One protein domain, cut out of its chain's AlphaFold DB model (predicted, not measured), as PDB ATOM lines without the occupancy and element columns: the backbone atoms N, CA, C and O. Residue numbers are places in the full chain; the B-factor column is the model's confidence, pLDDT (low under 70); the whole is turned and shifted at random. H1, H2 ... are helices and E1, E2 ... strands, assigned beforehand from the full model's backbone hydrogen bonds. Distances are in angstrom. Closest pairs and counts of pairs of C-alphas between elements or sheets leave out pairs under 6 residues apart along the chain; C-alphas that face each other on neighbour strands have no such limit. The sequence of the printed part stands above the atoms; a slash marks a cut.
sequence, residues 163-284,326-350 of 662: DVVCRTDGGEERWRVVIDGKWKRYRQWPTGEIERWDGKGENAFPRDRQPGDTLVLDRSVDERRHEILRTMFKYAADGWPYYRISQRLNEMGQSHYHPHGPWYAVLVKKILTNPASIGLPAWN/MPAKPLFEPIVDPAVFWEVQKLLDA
ATOM      1  N   ASP A 163     319.453 249.607 223.604       96.00
ATOM      2  CA  ASP A 163     318.500 248.534 223.888       96.00
ATOM      3  C   ASP A 163     319.229 247.186 223.942       96.00
ATOM      4  O   ASP A 163     320.386 247.061 223.528       96.00
ATOM      5  N   VAL A 164     318.555 246.165 224.469       96.44
ATOM      6  CA  VAL A 164     319.047 244.783 224.408       96.44
ATOM      7  C   VAL A 164     318.310 244.062 223.293       96.44
ATOM      8  O   VAL A 164     317.097 243.884 223.379       96.44
ATOM      9  N   VAL A 165     319.041 243.619 222.279       96.50
ATOM     10  CA  VAL A 165     318.499 242.926 221.110       96.50
ATOM     11  C   VAL A 165     318.776 241.436 221.230       96.50
ATOM     12  O   VAL A 165     319.901 241.031 221.525       96.50
ATOM     13  N   CYS A 166     317.751 240.621 221.011       96.12
ATOM     14  CA  CYS A 166     317.883 239.186 220.824       96.12
ATOM     15  C   CYS A 166     318.089 238.896 219.340       96.12
ATOM     16  O   CYS A 166     317.224 239.224 218.524       96.12
ATOM     17  N   ARG A 167     319.229 238.295 218.999       95.31
ATOM     18  CA  ARG A 167     319.556 237.866 217.639       95.31
ATOM     19  C   ARG A 167     319.554 236.346 217.547       95.31
ATOM     20  O   ARG A 167     320.023 235.681 218.473       95.31
ATOM     21  N   THR A 168     319.030 235.822 216.445       93.62
ATOM     22  CA  THR A 168     319.085 234.392 216.117       93.62
ATOM     23  C   THR A 168     320.522 233.964 215.799       93.62
ATOM     24  O   THR A 168     321.408 234.808 215.655       93.62
ATOM     25  N   ASP A 169     320.759 232.660 215.647       88.75
ATOM     26  CA  ASP A 169     322.066 232.125 215.223       88.75
ATOM     27  C   ASP A 169     322.493 232.652 213.834       88.75
ATOM     28  O   ASP A 169     323.670 232.888 213.576       88.75
ATOM     29  N   GLY A 170     321.519 232.956 212.964       85.56
ATOM     30  CA  GLY A 170     321.740 233.613 211.671       85.56
ATOM     31  C   GLY A 170     322.001 235.125 211.754       85.56
ATOM     32  O   GLY A 170     322.230 235.761 210.730       85.56
ATOM     33  N   GLY A 171     321.960 235.717 212.952       88.50
ATOM     34  CA  GLY A 171     322.205 237.142 213.186       88.50
ATOM     35  C   GLY A 171     320.987 238.056 213.011       88.50
ATOM     36  O   GLY A 171     321.106 239.261 213.235       88.50
ATOM     37  N   GLU A 172     319.822 237.510 212.664       92.94
ATOM     38  CA  GLU A 172     318.586 238.277 212.485       92.94
ATOM     39  C   GLU A 172     318.002 238.722 213.831       92.94
ATOM     40  O   GLU A 172     318.011 237.971 214.809       92.94
ATOM     41  N   GLU A 173     317.467 239.944 213.897       94.69
ATOM     42  CA  GLU A 173     316.784 240.443 215.092       94.69
ATOM     43  C   GLU A 173     315.454 239.707 215.287       94.69
ATOM     44  O   GLU A 173     314.565 239.773 214.447       94.69
ATOM     45  N   ARG A 174     315.297 239.027 216.426       94.31
ATOM     46  CA  ARG A 174     314.043 238.362 216.802       94.31
ATOM     47  C   ARG A 174     313.114 239.307 217.551       94.31
ATOM     48  O   ARG A 174     311.908 239.322 217.324       94.31
ATOM     49  N   TRP A 175     313.685 240.044 218.494       95.25
ATOM     50  CA  TRP A 175     313.020 241.064 219.290       95.25
ATOM     51  C   TRP A 175     314.065 241.911 220.008       95.25
ATOM     52  O   TRP A 175     315.207 241.490 220.202       95.25
ATOM     53  N   ARG A 176     313.649 243.069 220.507       96.50
ATOM     54  CA  ARG A 176     314.455 243.920 221.386       96.50
ATOM     55  C   ARG A 176     313.695 244.330 222.626       96.50
ATOM     56  O   ARG A 176     312.472 244.412 222.616       96.50
ATOM     57  N   VAL A 177     314.427 244.599 223.697       95.94
ATOM     58  CA  VAL A 177     313.893 245.093 224.963       95.94
ATOM     59  C   VAL A 177     314.345 246.523 225.182       95.94
ATOM     60  O   VAL A 177     315.542 246.797 225.299       95.94
ATOM     61  N   VAL A 178     313.360 247.401 225.326       94.56
ATOM     62  CA  VAL A 178     313.532 248.826 225.582       94.56
ATOM     63  C   VAL A 178     313.198 249.125 227.037       94.56
ATOM     64  O   VAL A 178     312.182 248.682 227.585       94.56
ATOM     65  N   ILE A 179     314.066 249.892 227.693       91.69
ATOM     66  CA  ILE A 179     313.842 250.337 229.072       91.69
ATOM     67  C   ILE A 179     312.998 251.609 229.053       91.69
ATOM     68  O   ILE A 179     313.465 252.626 228.553       91.69
ATOM     69  N   ASP A 180     311.792 251.573 229.617       88.25
ATOM     70  CA  ASP A 180     310.817 252.681 229.567       88.25
ATOM     71  C   ASP A 180     310.644 253.393 230.922       88.25
ATOM     72  O   ASP A 180     310.009 254.434 231.055       88.25
ATOM     73  N   GLY A 181     311.253 252.855 231.976       86.56
ATOM     74  CA  GLY A 181     311.270 253.495 233.281       86.56
ATOM     75  C   GLY A 181     311.854 252.601 234.362       86.56
ATOM     76  O   GLY A 181     312.491 251.577 234.103       86.56
ATOM     77  N   LYS A 182     311.594 252.969 235.618       84.19
ATOM     78  CA  LYS A 182     311.899 252.108 236.761       84.19
ATOM     79  C   LYS A 182     311.064 250.834 236.658       84.19
ATOM     80  O   LYS A 182     309.856 250.890 236.845       84.19
ATOM     81  N   TRP A 183     311.723 249.715 236.365       86.81
ATOM     82  CA  TRP A 183     311.127 248.383 236.167       86.81
ATOM     83  C   TRP A 183     310.192 248.243 234.964       86.81
ATOM     84  O   TRP A 183     310.049 247.133 234.468       86.81
ATOM     85  N   LYS A 184     309.656 249.337 234.424       90.88
ATOM     86  CA  LYS A 184     308.883 249.349 233.183       90.88
ATOM     87  C   LYS A 184     309.777 249.070 231.981       90.88
ATOM     88  O   LYS A 184     310.764 249.778 231.750       90.88
ATOM     89  N   ARG A 185     309.427 248.038 231.224       93.00
ATOM     90  CA  ARG A 185     310.091 247.664 229.975       93.00
ATOM     91  C   ARG A 185     309.048 247.286 228.941       93.00
ATOM     92  O   ARG A 185     307.919 246.938 229.291       93.00
ATOM     93  N   TYR A 186     309.450 247.341 227.683       94.62
ATOM     94  CA  TYR A 186     308.677 246.747 226.612       94.62
ATOM     95  C   TYR A 186     309.569 245.985 225.652       94.62
ATOM     96  O   TYR A 186     310.756 246.281 225.512       94.62
ATOM     97  N   ARG A 187     308.986 244.969 225.033       96.00
ATOM     98  CA  ARG A 187     309.594 244.135 224.017       96.00
ATOM     99  C   ARG A 187     308.953 244.530 222.706       96.00
ATOM    100  O   ARG A 187     307.737 244.680 222.655       96.00
ATOM    101  N   GLN A 188     309.776 244.726 221.693       96.25
ATOM    102  CA  GLN A 188     309.347 245.067 220.350       96.25
ATOM    103  C   GLN A 188     309.884 244.020 219.381       96.25
ATOM    104  O   GLN A 188     311.062 243.664 219.453       96.25
ATOM    105  N   TRP A 189     309.025 243.528 218.495       95.69
ATOM    106  CA  TRP A 189     309.408 242.624 217.409       95.69
ATOM    107  C   TRP A 189     309.689 243.412 216.123       95.69
ATOM    108  O   TRP A 189     309.177 244.525 215.975       95.69
ATOM    109  N   PRO A 190     310.435 242.842 215.158       94.19
ATOM    110  CA  PRO A 190     310.653 243.461 213.846       94.19
ATOM    111  C   PRO A 190     309.359 243.819 213.103       94.19
ATOM    112  O   PRO A 190     309.338 244.758 212.316       94.19
ATOM    113  N   THR A 191     308.266 243.103 213.382       93.25
ATOM    114  CA  THR A 191     306.922 243.373 212.847       93.25
ATOM    115  C   THR A 191     306.293 244.664 213.386       93.25
ATOM    116  O   THR A 191     305.279 245.111 212.858       93.25
ATOM    117  N   GLY A 192     306.864 245.262 214.436       91.69
ATOM    118  CA  GLY A 192     306.337 246.446 215.118       91.69
ATOM    119  C   GLY A 192     305.401 246.141 216.290       91.69
ATOM    120  O   GLY A 192     304.987 247.068 216.984       91.69
ATOM    121  N   GLU A 193     305.091 244.868 216.550       96.00
ATOM    122  CA  GLU A 193     304.327 244.457 217.733       96.00
ATOM    123  C   GLU A 193     305.067 244.848 219.023       96.00
ATOM    124  O   GLU A 193     306.301 244.822 219.068       96.00
ATOM    125  N   ILE A 194     304.323 245.232 220.071       96.81
ATOM    126  CA  ILE A 194     304.882 245.664 221.359       96.81
ATOM    127  C   ILE A 194     304.181 244.965 222.524       96.81
ATOM    128  O   ILE A 194     302.965 245.057 222.677       96.81
ATOM    129  N   GLU A 195     304.972 244.403 223.434       96.25
ATOM    130  CA  GLU A 195     304.521 243.824 224.702       96.25
ATOM    131  C   GLU A 195     305.149 244.582 225.880       96.25
ATOM    132  O   GLU A 195     306.363 244.775 225.924       96.25
ATOM    133  N   ARG A 196     304.345 245.018 226.858       95.88
ATOM    134  CA  ARG A 196     304.808 245.780 228.035       95.88
ATOM    135  C   ARG A 196     304.723 244.944 229.304       95.88
ATOM    136  O   ARG A 196     303.726 244.266 229.519       95.88
ATOM    137  N   TRP A 197     305.707 245.078 230.193       94.88
ATOM    138  CA  TRP A 197     305.659 244.442 231.514       94.88
ATOM    139  C   TRP A 197     306.446 245.214 232.585       94.88
ATOM    140  O   TRP A 197     307.244 246.114 232.298       94.88
ATOM    141  N   ASP A 198     306.231 244.835 233.848       92.06
ATOM    142  CA  ASP A 198     307.089 245.217 234.973       92.06
ATOM    143  C   ASP A 198     308.157 244.138 235.183       92.06
ATOM    144  O   ASP A 198     307.861 243.007 235.569       92.06
ATOM    145  N   GLY A 199     309.418 244.471 234.924       86.06
ATOM    146  CA  GLY A 199     310.524 243.539 235.099       86.06
ATOM    147  C   GLY A 199     311.336 243.778 236.369       86.06
ATOM    148  O   GLY A 199     312.573 243.849 236.345       86.06
ATOM    149  N   LYS A 200     310.671 243.946 237.501       86.06
ATOM    150  CA  LYS A 200     311.339 243.895 238.798       86.06
ATOM    151  C   LYS A 200     311.886 242.484 239.067       86.06
ATOM    152  O   LYS A 200     311.209 241.480 238.868       86.06
ATOM    153  N   GLY A 201     313.122 242.423 239.567       83.06
ATOM    154  CA  GLY A 201     313.760 241.181 240.006       83.06
ATOM    155  C   GLY A 201     313.912 240.156 238.883       83.06
ATOM    156  O   GLY A 201     314.570 240.406 237.876       83.06
ATOM    157  N   GLU A 202     313.304 238.998 239.082       79.75
ATOM    158  CA  GLU A 202     313.393 237.832 238.208       79.75
ATOM    159  C   GLU A 202     312.754 238.006 236.824       79.75
ATOM    160  O   GLU A 202     313.147 237.309 235.886       79.75
ATOM    161  N   ASN A 203     311.848 238.975 236.683       84.31
ATOM    162  CA  ASN A 203     311.172 239.313 235.429       84.31
ATOM    163  C   ASN A 203     311.938 240.372 234.622       84.31
ATOM    164  O   ASN A 203     311.376 241.014 233.738       84.31
ATOM    165  N   ALA A 204     313.214 240.624 234.938       83.06
ATOM    166  CA  ALA A 204     313.983 241.695 234.308       83.06
ATOM    167  C   ALA A 204     314.052 241.595 232.778       83.06
ATOM    168  O   ALA A 204     314.066 242.637 232.124       83.06
ATOM    169  N   PHE A 205     314.083 240.375 232.237       87.88
ATOM    170  CA  PHE A 205     314.150 240.089 230.806       87.88
ATOM    171  C   PHE A 205     313.286 238.871 230.442       87.88
ATOM    172  O   PHE A 205     313.105 238.000 231.301       87.88
ATOM    173  N   PRO A 206     312.796 238.788 229.188       88.94
ATOM    174  CA  PRO A 206     312.082 237.619 228.681       88.94
ATOM    175  C   PRO A 206     312.918 236.337 228.803       88.94
ATOM    176  O   PRO A 206     314.141 236.350 228.624       88.94
ATOM    177  N   ARG A 207     312.256 235.226 229.148       85.31
ATOM    178  CA  ARG A 207     312.891 233.916 229.402       85.31
ATOM    179  C   ARG A 207     312.683 232.909 228.269       85.31
ATOM    180  O   ARG A 207     313.283 231.844 228.290       85.31
ATOM    181  N   ASP A 208     311.885 233.267 227.277       85.31
ATOM    182  CA  ASP A 208     311.476 232.493 226.103       85.31
ATOM    183  C   ASP A 208     312.507 232.539 224.955       85.31
ATOM    184  O   ASP A 208     312.151 232.523 223.779       85.31
ATOM    185  N   ARG A 209     313.804 232.607 225.287       87.69
ATOM    186  CA  ARG A 209     314.888 232.547 224.291       87.69
ATOM    187  C   ARG A 209     314.993 231.145 223.699       87.69
ATOM    188  O   ARG A 209     314.937 230.161 224.438       87.69
ATOM    189  N   GLN A 210     315.203 231.064 222.390       89.50
ATOM    190  CA  GLN A 210     315.427 229.802 221.693       89.50
ATOM    191  C   GLN A 210     316.905 229.382 221.784       89.50
ATOM    192  O   GLN A 210     317.782 230.232 221.978       89.50
ATOM    193  N   PRO A 211     317.224 228.079 221.667       89.75
ATOM    194  CA  PRO A 211     318.608 227.629 221.540       89.75
ATOM    195  C   PRO A 211     319.315 228.347 220.380       89.75
ATOM    196  O   PRO A 211     318.764 228.437 219.289       89.75
ATOM    197  N   GLY A 212     320.517 228.875 220.629       87.88
ATOM    198  CA  GLY A 212     321.278 229.677 219.659       87.88
ATOM    199  C   GLY A 212     321.039 231.190 219.741       87.88
ATOM    200  O   GLY A 212     321.877 231.956 219.280       87.88
ATOM    201  N   ASP A 213     319.965 231.652 220.394       92.25
ATOM    202  CA  ASP A 213     319.711 233.088 220.539       92.25
ATOM    203  C   ASP A 213     320.793 233.773 221.406       92.25
ATOM    204  O   ASP A 213     321.092 233.361 222.538       92.25
ATOM    205  N   THR A 214     321.318 234.897 220.920       93.56
ATOM    206  CA  THR A 214     322.281 235.738 221.642       93.56
ATOM    207  C   THR A 214     321.680 237.094 221.983       93.56
ATOM    208  O   THR A 214     320.884 237.656 221.238       93.56
ATOM    209  N   LEU A 215     322.049 237.631 223.148       94.81
ATOM    210  CA  LEU A 215     321.675 238.990 223.532       94.81
ATOM    211  C   LEU A 215     322.847 239.916 223.251       94.81
ATOM    212  O   LEU A 215     323.947 239.653 223.728       94.81
ATOM    213  N   VAL A 216     322.609 241.007 222.540       95.44
ATOM    214  CA  VAL A 216     323.611 242.032 222.234       95.44
ATOM    215  C   VAL A 216     323.059 243.411 222.577       95.44
ATOM    216  O   VAL A 216     321.850 243.595 222.716       95.44
ATOM    217  N   LEU A 217     323.949 244.382 222.765       96.69
ATOM    218  CA  LEU A 217     323.542 245.781 222.872       96.69
ATOM    219  C   LEU A 217     323.495 246.393 221.475       96.69
ATOM    220  O   LEU A 217     324.427 246.189 220.701       96.69
ATOM    221  N   ASP A 218     322.451 247.165 221.199       96.19
ATOM    222  CA  ASP A 218     322.297 247.938 219.964       96.19
ATOM    223  C   ASP A 218     321.768 249.346 220.274       96.19
ATOM    224  O   ASP A 218     321.385 249.635 221.416       96.19
ATOM    225  N   ARG A 219     321.746 250.227 219.271       96.62
ATOM    226  CA  ARG A 219     321.159 251.567 219.357       96.62
ATOM    227  C   ARG A 219     319.702 251.482 219.800       96.62
ATOM    228  O   ARG A 219     318.942 250.622 219.349       96.62
ATOM    229  N   SER A 220     319.332 252.388 220.697       94.69
ATOM    230  CA  SER A 220     317.966 252.499 221.196       94.69
ATOM    231  C   SER A 220     317.011 252.902 220.074       94.69
ATOM    232  O   SER A 220     317.324 253.803 219.303       94.69
ATOM    233  N   VAL A 221     315.811 252.326 220.022       94.38
ATOM    234  CA  VAL A 221     314.775 252.784 219.066       94.38
ATOM    235  C   VAL A 221     314.290 254.211 219.348       94.38
ATOM    236  O   VAL A 221     313.804 254.902 218.460       94.38
ATOM    237  N   ASP A 222     314.431 254.682 220.590       91.69
ATOM    238  CA  ASP A 222     314.112 256.058 220.985       91.69
ATOM    239  C   ASP A 222     315.257 257.021 220.614       91.69
ATOM    240  O   ASP A 222     316.192 257.217 221.398       91.69
ATOM    241  N   GLU A 223     315.171 257.635 219.428       92.69
ATOM    242  CA  GLU A 223     316.199 258.541 218.881       92.69
ATOM    243  C   GLU A 223     316.464 259.762 219.781       92.69
ATOM    244  O   GLU A 223     317.586 260.269 219.825       92.69
ATOM    245  N   ARG A 224     315.492 260.180 220.610       92.56
ATOM    246  CA  ARG A 224     315.694 261.267 221.590       92.56
ATOM    247  C   ARG A 224     316.853 260.963 222.539       92.56
ATOM    248  O   ARG A 224     317.567 261.865 222.969       92.56
ATOM    249  N   ARG A 225     317.091 259.685 222.861       93.00
ATOM    250  CA  ARG A 225     318.206 259.272 223.732       93.00
ATOM    251  C   ARG A 225     319.556 259.480 223.059       93.00
ATOM    252  O   ARG A 225     320.526 259.806 223.742       93.00
ATOM    253  N   HIS A 226     319.619 259.308 221.742       95.62
ATOM    254  CA  HIS A 226     320.819 259.575 220.956       95.62
ATOM    255  C   HIS A 226     321.113 261.072 220.905       95.62
ATOM    256  O   HIS A 226     322.244 261.483 221.156       95.62
ATOM    257  N   GLU A 227     320.092 261.899 220.679       94.81
ATOM    258  CA  GLU A 227     320.223 263.358 220.707       94.81
ATOM    259  C   GLU A 227     320.688 263.872 222.079       94.81
ATOM    260  O   GLU A 227     321.610 264.688 222.167       94.81
ATOM    261  N   ILE A 228     320.127 263.333 223.166       95.25
ATOM    262  CA  ILE A 228     320.548 263.651 224.535       95.25
ATOM    263  C   ILE A 228     322.010 263.248 224.768       95.25
ATOM    264  O   ILE A 228     322.762 264.022 225.360       95.25
ATOM    265  N   LEU A 229     322.438 262.069 224.299       96.62
ATOM    266  CA  LEU A 229     323.841 261.655 224.381       96.62
ATOM    267  C   LEU A 229     324.754 262.629 223.634       96.62
ATOM    268  O   LEU A 229     325.695 263.144 224.234       96.62
ATOM    269  N   ARG A 230     324.458 262.932 222.366       96.50
ATOM    270  CA  ARG A 230     325.241 263.884 221.558       96.50
ATOM    271  C   ARG A 230     325.339 265.246 222.252       96.50
ATOM    272  O   ARG A 230     326.429 265.794 222.382       96.50
ATOM    273  N   THR A 231     324.227 265.735 222.797       93.12
ATOM    274  CA  THR A 231     324.155 266.995 223.552       93.12
ATOM    275  C   THR A 231     325.010 266.962 224.823       93.12
ATOM    276  O   THR A 231     325.755 267.904 225.093       93.12
ATOM    277  N   MET A 232     324.953 265.878 225.604       95.12
ATOM    278  CA  MET A 232     325.782 265.722 226.805       95.12
ATOM    279  C   MET A 232     327.272 265.738 226.489       95.12
ATOM    280  O   MET A 232     328.032 266.378 227.213       95.12
ATOM    281  N   PHE A 233     327.684 265.004 225.453       96.44
ATOM    282  CA  PHE A 233     329.085 264.918 225.059       96.44
ATOM    283  C   PHE A 233     329.592 266.245 224.501       96.44
ATOM    284  O   PHE A 233     330.680 266.656 224.889       96.44
ATOM    285  N   LYS A 234     328.776 266.959 223.716       89.38
ATOM    286  CA  LYS A 234     329.080 268.325 223.273       89.38
ATOM    287  C   LYS A 234     329.337 269.260 224.458       89.38
ATOM    288  O   LYS A 234     330.429 269.795 224.577       89.38
ATOM    289  N   TYR A 235     328.390 269.383 225.393       87.19
ATOM    290  CA  TYR A 235     328.582 270.258 226.557       87.19
ATOM    291  C   TYR A 235     329.781 269.844 227.422       87.19
ATOM    292  O   TYR A 235     330.453 270.694 228.001       87.19
ATOM    293  N   ALA A 236     330.051 268.543 227.540       84.56
ATOM    294  CA  ALA A 236     331.217 268.061 228.270       84.56
ATOM    295  C   ALA A 236     332.539 268.420 227.568       84.56
ATOM    296  O   ALA A 236     333.489 268.773 228.266       84.56
ATOM    297  N   ALA A 237     332.593 268.345 226.233       80.19
ATOM    298  CA  ALA A 237     333.738 268.781 225.431       80.19
ATOM    299  C   ALA A 237     333.953 270.300 225.550       80.19
ATOM    300  O   ALA A 237     335.074 270.739 225.771       80.19
ATOM    301  N   ASP A 238     332.866 271.077 225.598       76.50
ATOM    302  CA  ASP A 238     332.877 272.525 225.871       76.50
ATOM    303  C   ASP A 238     333.280 272.877 227.328       76.50
ATOM    304  O   ASP A 238     333.166 274.024 227.764       76.50
ATOM    305  N   GLY A 239     333.689 271.898 228.146       74.38
ATOM    306  CA  GLY A 239     334.169 272.110 229.514       74.38
ATOM    307  C   GLY A 239     333.072 272.317 230.566       74.38
ATOM    308  O   GLY A 239     333.367 272.693 231.708       74.38
ATOM    309  N   TRP A 240     331.799 272.057 230.247       78.06
ATOM    310  CA  TRP A 240     330.718 272.266 231.208       78.06
ATOM    311  C   TRP A 240     330.803 271.273 232.379       78.06
ATOM    312  O   TRP A 240     330.931 270.058 232.189       78.06
ATOM    313  N   PRO A 241     330.629 271.731 233.632       75.00
ATOM    314  CA  PRO A 241     330.584 270.826 234.768       75.00
ATOM    315  C   PRO A 241     329.281 270.016 234.755       75.00
ATOM    316  O   PRO A 241     328.207 270.533 234.458       75.00
ATOM    317  N   TYR A 242     329.331 268.750 235.189       85.00
ATOM    318  CA  TYR A 242     328.190 267.824 235.064       85.00
ATOM    319  C   TYR A 242     326.892 268.314 235.720       85.00
ATOM    320  O   TYR A 242     325.811 267.900 235.315       85.00
ATOM    321  N   TYR A 243     326.989 269.162 236.752       81.75
ATOM    322  CA  TYR A 243     325.804 269.731 237.392       81.75
ATOM    323  C   TYR A 243     325.087 270.731 236.468       81.75
ATOM    324  O   TYR A 243     323.861 270.692 236.400       81.75
ATOM    325  N   ARG A 244     325.837 271.558 235.716       77.50
ATOM    326  CA  ARG A 244     325.290 272.473 234.698       77.50
ATOM    327  C   ARG A 244     324.637 271.673 233.583       77.50
ATOM    328  O   ARG A 244     323.508 271.964 233.222       77.50
ATOM    329  N   ILE A 245     325.304 270.613 233.114       86.06
ATOM    330  CA  ILE A 245     324.744 269.700 232.107       86.06
ATOM    331  C   ILE A 245     323.418 269.112 232.609       86.06
ATOM    332  O   ILE A 245     322.421 269.154 231.898       86.06
ATOM    333  N   SER A 246     323.365 268.621 233.855       90.88
ATOM    334  CA  SER A 246     322.111 268.094 234.407       90.88
ATOM    335  C   SER A 246     321.012 269.151 234.547       90.88
ATOM    336  O   SER A 246     319.868 268.857 234.225       90.88
ATOM    337  N   GLN A 247     321.339 270.374 234.985       84.31
ATOM    338  CA  GLN A 247     320.368 271.472 235.073       84.31
ATOM    339  C   GLN A 247     319.810 271.815 233.696       84.31
ATOM    340  O   GLN A 247     318.596 271.831 233.527       84.31
ATOM    341  N   ARG A 248     320.689 271.964 232.699       84.50
ATOM    342  CA  ARG A 248     320.302 272.290 231.329       84.50
ATOM    343  C   ARG A 248     319.357 271.252 230.729       84.50
ATOM    344  O   ARG A 248     318.351 271.613 230.134       84.50
ATOM    345  N   LEU A 249     319.646 269.964 230.916       89.31
ATOM    346  CA  LEU A 249     318.768 268.891 230.438       89.31
ATOM    347  C   LEU A 249     317.394 268.913 231.122       89.31
ATOM    348  O   LEU A 249     316.383 268.692 230.462       89.31
ATOM    349  N   ASN A 250     317.347 269.212 232.423       90.06
ATOM    350  CA  ASN A 250     316.088 269.337 233.161       90.06
ATOM    351  C   ASN A 250     315.271 270.560 232.715       90.06
ATOM    352  O   ASN A 250     314.060 270.448 232.566       90.06
ATOM    353  N   GLU A 251     315.919 271.704 232.474       85.00
ATOM    354  CA  GLU A 251     315.285 272.922 231.938       85.00
ATOM    355  C   GLU A 251     314.682 272.689 230.550       85.00
ATOM    356  O   GLU A 251     313.608 273.196 230.245       85.00
ATOM    357  N   MET A 252     315.340 271.873 229.724       85.00
ATOM    358  CA  MET A 252     314.828 271.442 228.421       85.00
ATOM    359  C   MET A 252     313.668 270.432 228.527       85.00
ATOM    360  O   MET A 252     313.208 269.930 227.505       85.00
ATOM    361  N   GLY A 253     313.226 270.077 229.740       84.12
ATOM    362  CA  GLY A 253     312.167 269.094 229.969       84.12
ATOM    363  C   GLY A 253     312.562 267.656 229.618       84.12
ATOM    364  O   GLY A 253     311.693 266.794 229.489       84.12
ATOM    365  N   GLN A 254     313.859 267.371 229.452       83.12
ATOM    366  CA  GLN A 254     314.325 266.045 229.057       83.12
ATOM    367  C   GLN A 254     314.278 265.089 230.247       83.12
ATOM    368  O   GLN A 254     314.853 265.351 231.302       83.12
ATOM    369  N   SER A 255     313.645 263.934 230.061       79.44
ATOM    370  CA  SER A 255     313.544 262.888 231.082       79.44
ATOM    371  C   SER A 255     314.455 261.701 230.763       79.44
ATOM    372  O   SER A 255     314.862 261.480 229.621       79.44
ATOM    373  N   HIS A 256     314.767 260.904 231.781       84.50
ATOM    374  CA  HIS A 256     315.447 259.624 231.627       84.50
ATOM    375  C   HIS A 256     314.683 258.497 232.321       84.50
ATOM    376  O   HIS A 256     314.004 258.701 233.324       84.50
ATOM    377  N   TYR A 257     314.897 257.262 231.872       79.19
ATOM    378  CA  TYR A 257     314.237 256.079 232.429       79.19
ATOM    379  C   TYR A 257     314.787 255.624 233.802       79.19
ATOM    380  O   TYR A 257     314.295 254.654 234.380       79.19
ATOM    381  N   HIS A 258     315.820 256.283 234.354       69.88
ATOM    382  CA  HIS A 258     316.405 255.899 235.645       69.88
ATOM    383  C   HIS A 258     315.498 256.292 236.838       69.88
ATOM    384  O   HIS A 258     314.994 257.412 236.882       69.88
ATOM    385  N   PRO A 259     315.355 255.444 237.879       60.62
ATOM    386  CA  PRO A 259     314.458 255.644 239.032       60.62
ATOM    387  C   PRO A 259     314.637 256.875 239.932       60.62
ATOM    388  O   PRO A 259     313.898 256.985 240.908       60.62
ATOM    389  N   HIS A 260     315.632 257.732 239.708       65.50
ATOM    390  CA  HIS A 260     316.029 258.766 240.677       65.50
ATOM    391  C   HIS A 260     315.488 260.172 240.362       65.50
ATOM    392  O   HIS A 260     315.968 261.138 240.944       65.50
ATOM    393  N   GLY A 261     314.471 260.281 239.502       74.44
ATOM    394  CA  GLY A 261     313.829 261.555 239.171       74.44
ATOM    395  C   GLY A 261     314.554 262.297 238.039       74.44
ATOM    396  O   GLY A 261     314.885 261.643 237.054       74.44
ATOM    397  N   PRO A 262     314.764 263.624 238.131       86.75
ATOM    398  CA  PRO A 262     315.406 264.417 237.081       86.75
ATOM    399  C   PRO A 262     316.896 264.078 236.910       86.75
ATOM    400  O   PRO A 262     317.505 263.416 237.757       86.75
ATOM    401  N   TRP A 263     317.515 264.591 235.843       91.94
ATOM    402  CA  TRP A 263     318.953 264.471 235.615       91.94
ATOM    403  C   TRP A 263     319.749 265.002 236.808       91.94
ATOM    404  O   TRP A 263     319.472 266.077 237.343       91.94
ATOM    405  N   TYR A 264     320.804 264.277 237.182       91.56
ATOM    406  CA  TYR A 264     321.718 264.661 238.255       91.56
ATOM    407  C   TYR A 264     323.173 264.358 237.888       91.56
ATOM    408  O   TYR A 264     323.481 263.399 237.174       91.56
ATOM    409  N   ALA A 265     324.097 265.156 238.429       89.25
ATOM    410  CA  ALA A 265     325.513 265.166 238.050       89.25
ATOM    411  C   ALA A 265     326.208 263.788 238.083       89.25
ATOM    412  O   ALA A 265     327.070 263.498 237.256       89.25
ATOM    413  N   VAL A 266     325.858 262.923 239.044       90.31
ATOM    414  CA  VAL A 266     326.472 261.589 239.165       90.31
ATOM    415  C   VAL A 266     326.025 260.658 238.035       90.31
ATOM    416  O   VAL A 266     326.842 259.870 237.560       90.31
ATOM    417  N   LEU A 267     324.766 260.739 237.593       91.94
ATOM    418  CA  LEU A 267     324.279 259.963 236.453       91.94
ATOM    419  C   LEU A 267     324.911 260.446 235.151       91.94
ATOM    420  O   LEU A 267     325.448 259.619 234.419       91.94
ATOM    421  N   VAL A 268     324.935 261.764 234.922       93.75
ATOM    422  CA  VAL A 268     325.606 262.370 233.757       93.75
ATOM    423  C   VAL A 268     327.049 261.880 233.674       93.75
ATOM    424  O   VAL A 268     327.462 261.333 232.657       93.75
ATOM    425  N   LYS A 269     327.792 261.938 234.788       93.19
ATOM    426  CA  LYS A 269     329.158 261.409 234.836       93.19
ATOM    427  C   LYS A 269     329.232 259.928 234.448       93.19
ATOM    428  O   LYS A 269     330.124 259.547 233.700       93.19
ATOM    429  N   LYS A 270     328.343 259.077 234.976       91.50
ATOM    430  CA  LYS A 270     328.343 257.637 234.660       91.50
ATOM    431  C   LYS A 270     328.111 257.379 233.169       91.50
ATOM    432  O   LYS A 270     328.740 256.473 232.628       91.50
ATOM    433  N   ILE A 271     327.236 258.161 232.536       94.56
ATOM    434  CA  ILE A 271     326.939 258.074 231.102       94.56
ATOM    435  C   ILE A 271     328.152 258.515 230.281       94.56
ATOM    436  O   ILE A 271     328.616 257.737 229.455       94.56
ATOM    437  N   LEU A 272     328.731 259.682 230.588       95.69
ATOM    438  CA  LEU A 272     329.919 260.206 229.898       95.69
ATOM    439  C   LEU A 272     331.130 259.260 229.982       95.69
ATOM    440  O   LEU A 272     331.953 259.225 229.078       95.69
ATOM    441  N   THR A 273     331.251 258.463 231.049       93.38
ATOM    442  CA  THR A 273     332.341 257.475 231.196       93.38
ATOM    443  C   THR A 273     332.090 256.135 230.498       93.38
ATOM    444  O   THR A 273     332.928 255.240 230.597       93.38
ATOM    445  N   ASN A 274     330.918 255.921 229.892       93.62
ATOM    446  CA  ASN A 274     330.532 254.611 229.370       93.62
ATOM    447  C   ASN A 274     330.770 254.506 227.848       93.62
ATOM    448  O   ASN A 274     330.044 255.151 227.085       93.62
ATOM    449  N   PRO A 275     331.701 253.649 227.388       95.44
ATOM    450  CA  PRO A 275     332.053 253.525 225.968       95.44
ATOM    451  C   PRO A 275     330.979 252.839 225.108       95.44
ATOM    452  O   PRO A 275     331.087 252.799 223.889       95.44
ATOM    453  N   ALA A 276     329.876 252.374 225.705       95.94
ATOM    454  CA  ALA A 276     328.712 251.922 224.942       95.94
ATOM    455  C   ALA A 276     328.162 253.003 223.984       95.94
ATOM    456  O   ALA A 276     327.618 252.664 222.945       95.94
ATOM    457  N   SER A 277     328.348 254.292 224.293       96.44
ATOM    458  CA  SER A 277     327.946 255.406 223.414       96.44
ATOM    459  C   SER A 277     328.661 255.421 222.053       96.44
ATOM    460  O   SER A 277     328.113 255.947 221.089       96.44
ATOM    461  N   ILE A 278     329.838 254.797 221.958       97.38
ATOM    462  CA  ILE A 278     330.611 254.640 220.717       97.38
ATOM    463  C   ILE A 278     330.552 253.201 220.174       97.38
ATOM    464  O   ILE A 278     331.429 252.777 219.429       97.38
ATOM    465  N   GLY A 279     329.559 252.414 220.601       96.50
ATOM    466  CA  GLY A 279     329.385 251.021 220.180       96.50
ATOM    467  C   GLY A 279     330.300 250.012 220.881       96.50
ATOM    468  O   GLY A 279     330.280 248.837 220.528       96.50
ATOM    469  N   LEU A 280     331.081 250.418 221.889       96.06
ATOM    470  CA  LEU A 280     332.053 249.560 222.583       96.06
ATOM    471  C   LEU A 280     331.675 249.371 224.063       96.06
ATOM    472  O   LEU A 280     332.289 249.969 224.948       96.06
ATOM    473  N   PRO A 281     330.642 248.580 224.400       95.00
ATOM    474  CA  PRO A 281     330.269 248.370 225.794       95.00
ATOM    475  C   PRO A 281     331.388 247.675 226.582       95.00
ATOM    476  O   PRO A 281     331.917 246.647 226.175       95.00
ATOM    477  N   ALA A 282     331.706 248.221 227.759       93.06
ATOM    478  CA  ALA A 282     332.768 247.710 228.623       93.06
ATOM    479  C   ALA A 282     332.244 246.908 229.822       93.06
ATOM    480  O   ALA A 282     331.412 247.393 230.608       93.06
ATOM    481  N   TRP A 283     332.814 245.718 230.013       92.50
ATOM    482  CA  TRP A 283     332.683 244.881 231.205       92.50
ATOM    483  C   TRP A 283     333.929 244.993 232.108       92.50
ATOM    484  O   TRP A 283     334.903 245.658 231.772       92.50
ATOM    485  N   ASN A 284     333.882 244.390 233.300       91.50
ATOM    486  CA  ASN A 284     334.942 244.438 234.321       91.50
ATOM    487  C   ASN A 284     335.305 245.851 234.827       91.50
ATOM    488  O   ASN A 284     336.393 246.076 235.331       91.50
ATOM    489  N   MET A 326     336.203 244.702 226.408       94.31
ATOM    490  CA  MET A 326     335.393 245.306 225.351       94.31
ATOM    491  C   MET A 326     335.474 244.458 224.073       94.31
ATOM    492  O   MET A 326     336.460 243.738 223.890       94.31
ATOM    493  N   PRO A 327     334.476 244.558 223.183       95.25
ATOM    494  CA  PRO A 327     334.558 243.996 221.842       95.25
ATOM    495  C   PRO A 327     335.699 244.607 221.023       95.25
ATOM    496  O   PRO A 327     336.044 245.773 221.207       95.25
ATOM    497  N   ALA A 328     336.259 243.838 220.085       92.56
ATOM    498  CA  ALA A 328     337.346 244.309 219.216       92.56
ATOM    499  C   ALA A 328     336.898 245.373 218.194       92.56
ATOM    500  O   ALA A 328     337.714 246.160 217.720       92.56
ATOM    501  N   LYS A 329     335.609 245.387 217.841       94.44
ATOM    502  CA  LYS A 329     334.988 246.348 216.921       94.44
ATOM    503  C   LYS A 329     333.675 246.863 217.521       94.44
ATOM    504  O   LYS A 329     333.059 246.125 218.295       94.44
ATOM    505  N   PRO A 330     333.234 248.087 217.179       96.38
ATOM    506  CA  PRO A 330     331.930 248.592 217.596       96.38
ATOM    507  C   PRO A 330     330.799 247.631 217.206       96.38
ATOM    508  O   PRO A 330     330.778 247.126 216.087       96.38
ATOM    509  N   LEU A 331     329.871 247.376 218.130       94.81
ATOM    510  CA  LEU A 331     328.728 246.477 217.912       94.81
ATOM    511  C   LEU A 331     327.645 247.090 217.021       94.81
ATOM    512  O   LEU A 331     326.857 246.371 216.412       94.81
ATOM    513  N   PHE A 332     327.604 248.416 216.984       95.31
ATOM    514  CA  PHE A 332     326.671 249.230 216.226       95.31
ATOM    515  C   PHE A 332     327.344 250.554 215.866       95.31
ATOM    516  O   PHE A 332     328.385 250.908 216.428       95.31
ATOM    517  N   GLU A 333     326.739 251.282 214.931       96.00
ATOM    518  CA  GLU A 333     327.210 252.603 214.524       96.00
ATOM    519  C   GLU A 333     327.301 253.549 215.741       96.00
ATOM    520  O   GLU A 333     326.319 253.677 216.479       96.00
ATOM    521  N   PRO A 334     328.446 254.217 215.977       97.38
ATOM    522  CA  PRO A 334     328.619 255.108 217.119       97.38
ATOM    523  C   PRO A 334     327.495 256.151 217.233       97.38
ATOM    524  O   PRO A 334     327.186 256.870 216.287       97.38
ATOM    525  N   ILE A 335     326.883 256.260 218.416       97.69
ATOM    526  CA  ILE A 335     325.849 257.274 218.687       97.69
ATOM    527  C   ILE A 335     326.496 258.659 218.807       97.69
ATOM    528  O   ILE A 335     325.929 259.673 218.389       97.69
ATOM    529  N   VAL A 336     327.682 258.673 219.413       97.44
ATOM    530  CA  VAL A 336     328.566 259.823 219.586       97.44
ATOM    531  C   VAL A 336     329.830 259.561 218.778       97.44
ATOM    532  O   VAL A 336     330.288 258.422 218.714       97.44
ATOM    533  N   ASP A 337     330.406 260.610 218.196       96.38
ATOM    534  CA  ASP A 337     331.692 260.520 217.511       96.38
ATOM    535  C   ASP A 337     332.776 259.955 218.462       96.38
ATOM    536  O   ASP A 337     332.968 260.490 219.565       96.38
ATOM    537  N   PRO A 338     333.491 258.879 218.073       96.19
ATOM    538  CA  PRO A 338     334.589 258.332 218.859       96.19
ATOM    539  C   PRO A 338     335.645 259.365 219.271       96.19
ATOM    540  O   PRO A 338     336.139 259.294 220.398       96.19
ATOM    541  N   ALA A 339     335.976 260.335 218.414       95.00
ATOM    542  CA  ALA A 339     336.948 261.381 218.721       95.00
ATOM    543  C   ALA A 339     336.484 262.249 219.902       95.00
ATOM    544  O   ALA A 339     337.225 262.407 220.875       95.00
ATOM    545  N   VAL A 340     335.224 262.701 219.877       93.62
ATOM    546  CA  VAL A 340     334.610 263.489 220.961       93.62
ATOM    547  C   VAL A 340     334.547 262.678 222.257       93.62
ATOM    548  O   VAL A 340     334.834 263.192 223.339       93.62
ATOM    549  N   PHE A 341     334.212 261.386 222.181       96.44
ATOM    550  CA  PHE A 341     334.197 260.522 223.364       96.44
ATOM    551  C   PHE A 341     335.568 260.470 224.050       96.44
ATOM    552  O   PHE A 341     335.648 260.621 225.276       96.44
ATOM    553  N   TRP A 342     336.633 260.245 223.276       93.44
ATOM    554  CA  TRP A 342     337.995 260.141 223.799       93.44
ATOM    555  C   TRP A 342     338.543 261.482 224.287       93.44
ATOM    556  O   TRP A 342     339.241 261.507 225.300       93.44
ATOM    557  N   GLU A 343     338.188 262.589 223.640       91.06
ATOM    558  CA  GLU A 343     338.476 263.938 224.134       91.06
ATOM    559  C   GLU A 343     337.842 264.176 225.508       91.06
ATOM    560  O   GLU A 343     338.536 264.518 226.469       91.06
ATOM    561  N   VAL A 344     336.551 263.866 225.658       91.75
ATOM    562  CA  VAL A 344     335.874 263.943 226.955       91.75
ATOM    563  C   VAL A 344     336.550 263.028 227.978       91.75
ATOM    564  O   VAL A 344     336.732 263.444 229.119       91.75
ATOM    565  N   GLN A 345     336.991 261.815 227.614       92.56
ATOM    566  CA  GLN A 345     337.726 260.960 228.559       92.56
ATOM    567  C   GLN A 345     339.015 261.622 229.065       92.56
ATOM    568  O   GLN A 345     339.271 261.558 230.267       92.56
ATOM    569  N   LYS A 346     339.777 262.296 228.193       89.12
ATOM    570  CA  LYS A 346     340.974 263.055 228.595       89.12
ATOM    571  C   LYS A 346     340.616 264.162 229.592       89.12
ATOM    572  O   LYS A 346     341.248 264.258 230.641       89.12
ATOM    573  N   LEU A 347     339.554 264.929 229.331       80.75
ATOM    574  CA  LEU A 347     339.062 265.970 230.249       80.75
ATOM    575  C   LEU A 347     338.594 265.397 231.600       80.75
ATOM    576  O   LEU A 347     338.758 266.025 232.646       80.75
ATOM    577  N   LEU A 348     338.004 264.196 231.605       82.56
ATOM    578  CA  LEU A 348     337.555 263.518 232.826       82.56
ATOM    579  C   LEU A 348     338.715 263.031 233.706       82.56
ATOM    580  O   LEU A 348     338.550 262.974 234.934       82.56
ATOM    581  N   ASP A 349     339.827 262.650 233.079       81.19
ATOM    582  CA  ASP A 349     341.030 262.140 233.738       81.19
ATOM    583  C   ASP A 349     341.990 263.259 234.157       81.19
ATOM    584  O   ASP A 349     342.813 263.047 235.050       81.19
ATOM    585  N   ALA A 350     341.858 264.447 233.556       73.75
ATOM    586  CA  ALA A 350     342.665 265.611 233.881       73.75
ATOM    587  C   ALA A 350     342.631 265.928 235.393       73.75
ATOM    588  O   ALA A 350     341.586 265.773 236.052       73.75
TER     589      ALA A 350
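What this domain is: This is residues 163 to 284 and 326 to 350 of the 662 residues of an uncharacterized protein of Paludisphaera borealis (UniProt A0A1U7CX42). The model has two lobes: a strongly twisted five-stranded antiparallel sheet at one end, and at the other a cluster of four crossed helices, H1, H2, H3 and H5. The backbone passes from the sheet lobe to the helix lobe through residues 220 to 222, and the short helix H4 lies between the lobes, near the edge strand E5. The printed part has 147 residues with five named strands followed by five named helices, along the chain E1 E2 E3 E4 E5 H1 H2 H3 H4 H5; the sheet's order is E4, E3, E2, E1, E5. The class is mixed, helices and strands. The whole is compact, with a radius of gyration of the C-alphas of 16.5 A, and spans 47 by 34 by 28 A.

How they stand to each other: E1, residues 163 to 167, E2, residues 173 to 179, E3, residues 184 to 188, and E4, residues 194 to 198, form a meander, each strand the antiparallel neighbour of the one before. E1 and E2 are a hairpin, with N 166 and O 175 within hydrogen-bond range at 2.8 A. E2 and E3 are a hairpin, with N 178 and O 186 at 2.8 A. E3 and E4 are a hairpin, with N 187 and O 195 at 2.8 A. E5, residues 214 to 219, is the antiparallel neighbour of E1, their directions at 138 degrees, with N 165 and O 216 at 2.8 A. E4 and E5 are the edge strands, and from edge to edge the strands' lines turn by 102 degrees. H1, residues 223 to 237, is not on the sheet. H2, residues 242 to 251, forms a helical hairpin with H1: they touch, with Met 232 and Ile 245 the closest C-alphas at 6.7 A, at a steep tilt of 40 degrees, opposite ways. H3, residues 265 to 272, touches H2, about perpendicular at 81 degrees, the closest C-alphas being those of Tyr 243 and Ala 265, 4.6 A apart. H4, residues 275 to 278, only grazes the sheet, with its residues 276 to 277. H5, residues 338 to 349, touches H1, whose residues 233 to 237 alone take part; the closest C-alphas are those of Ala 237 and Val 344, 5.5 A apart, and the tilt is steep at 50 degrees, the same way. H4 and H5 only just touch, with 3 pairs of C-alphas within 8 A, the closest being those of Ile 278 and Pro 338 at 5.7 A. H2 and H5 are apart. Every O i to N i+4 pair is within hydrogen-bond range in H1, H2, H3 and H5, while H4 is too short for such a pair.

Where its parts are: E1 begins at C-alpha 163, (318.500, 248.534, 223.888). E2, the longest strand, measures 17.4 A from first to last C-alpha, and E5 measures 16.0 A. H1, the longest helix, measures 21.3 A from C-alpha 223 at (316.199, 258.541, 218.881) to C-alpha 237. H5 measures 16.7 A and ends at C-alpha 349, (341.030, 262.140, 233.738). H2 measures 14.2 A.

The domain as a whole: The two C-alphas farthest apart are those of Pro 211 and Gly 239, 47.8 A. Residues 285 to 325 are not printed, and C-alphas 284 and 326 are 9.0 A apart across this cut, which falls in the link from H4 to H5. The links from E4 to E5, 15 residues, and from H2 to H3, 13 residues, are long; the other links that are printed whole are tight. The mean pLDDT of the printed part is 90.2, and residues 258 to 260 are under 70.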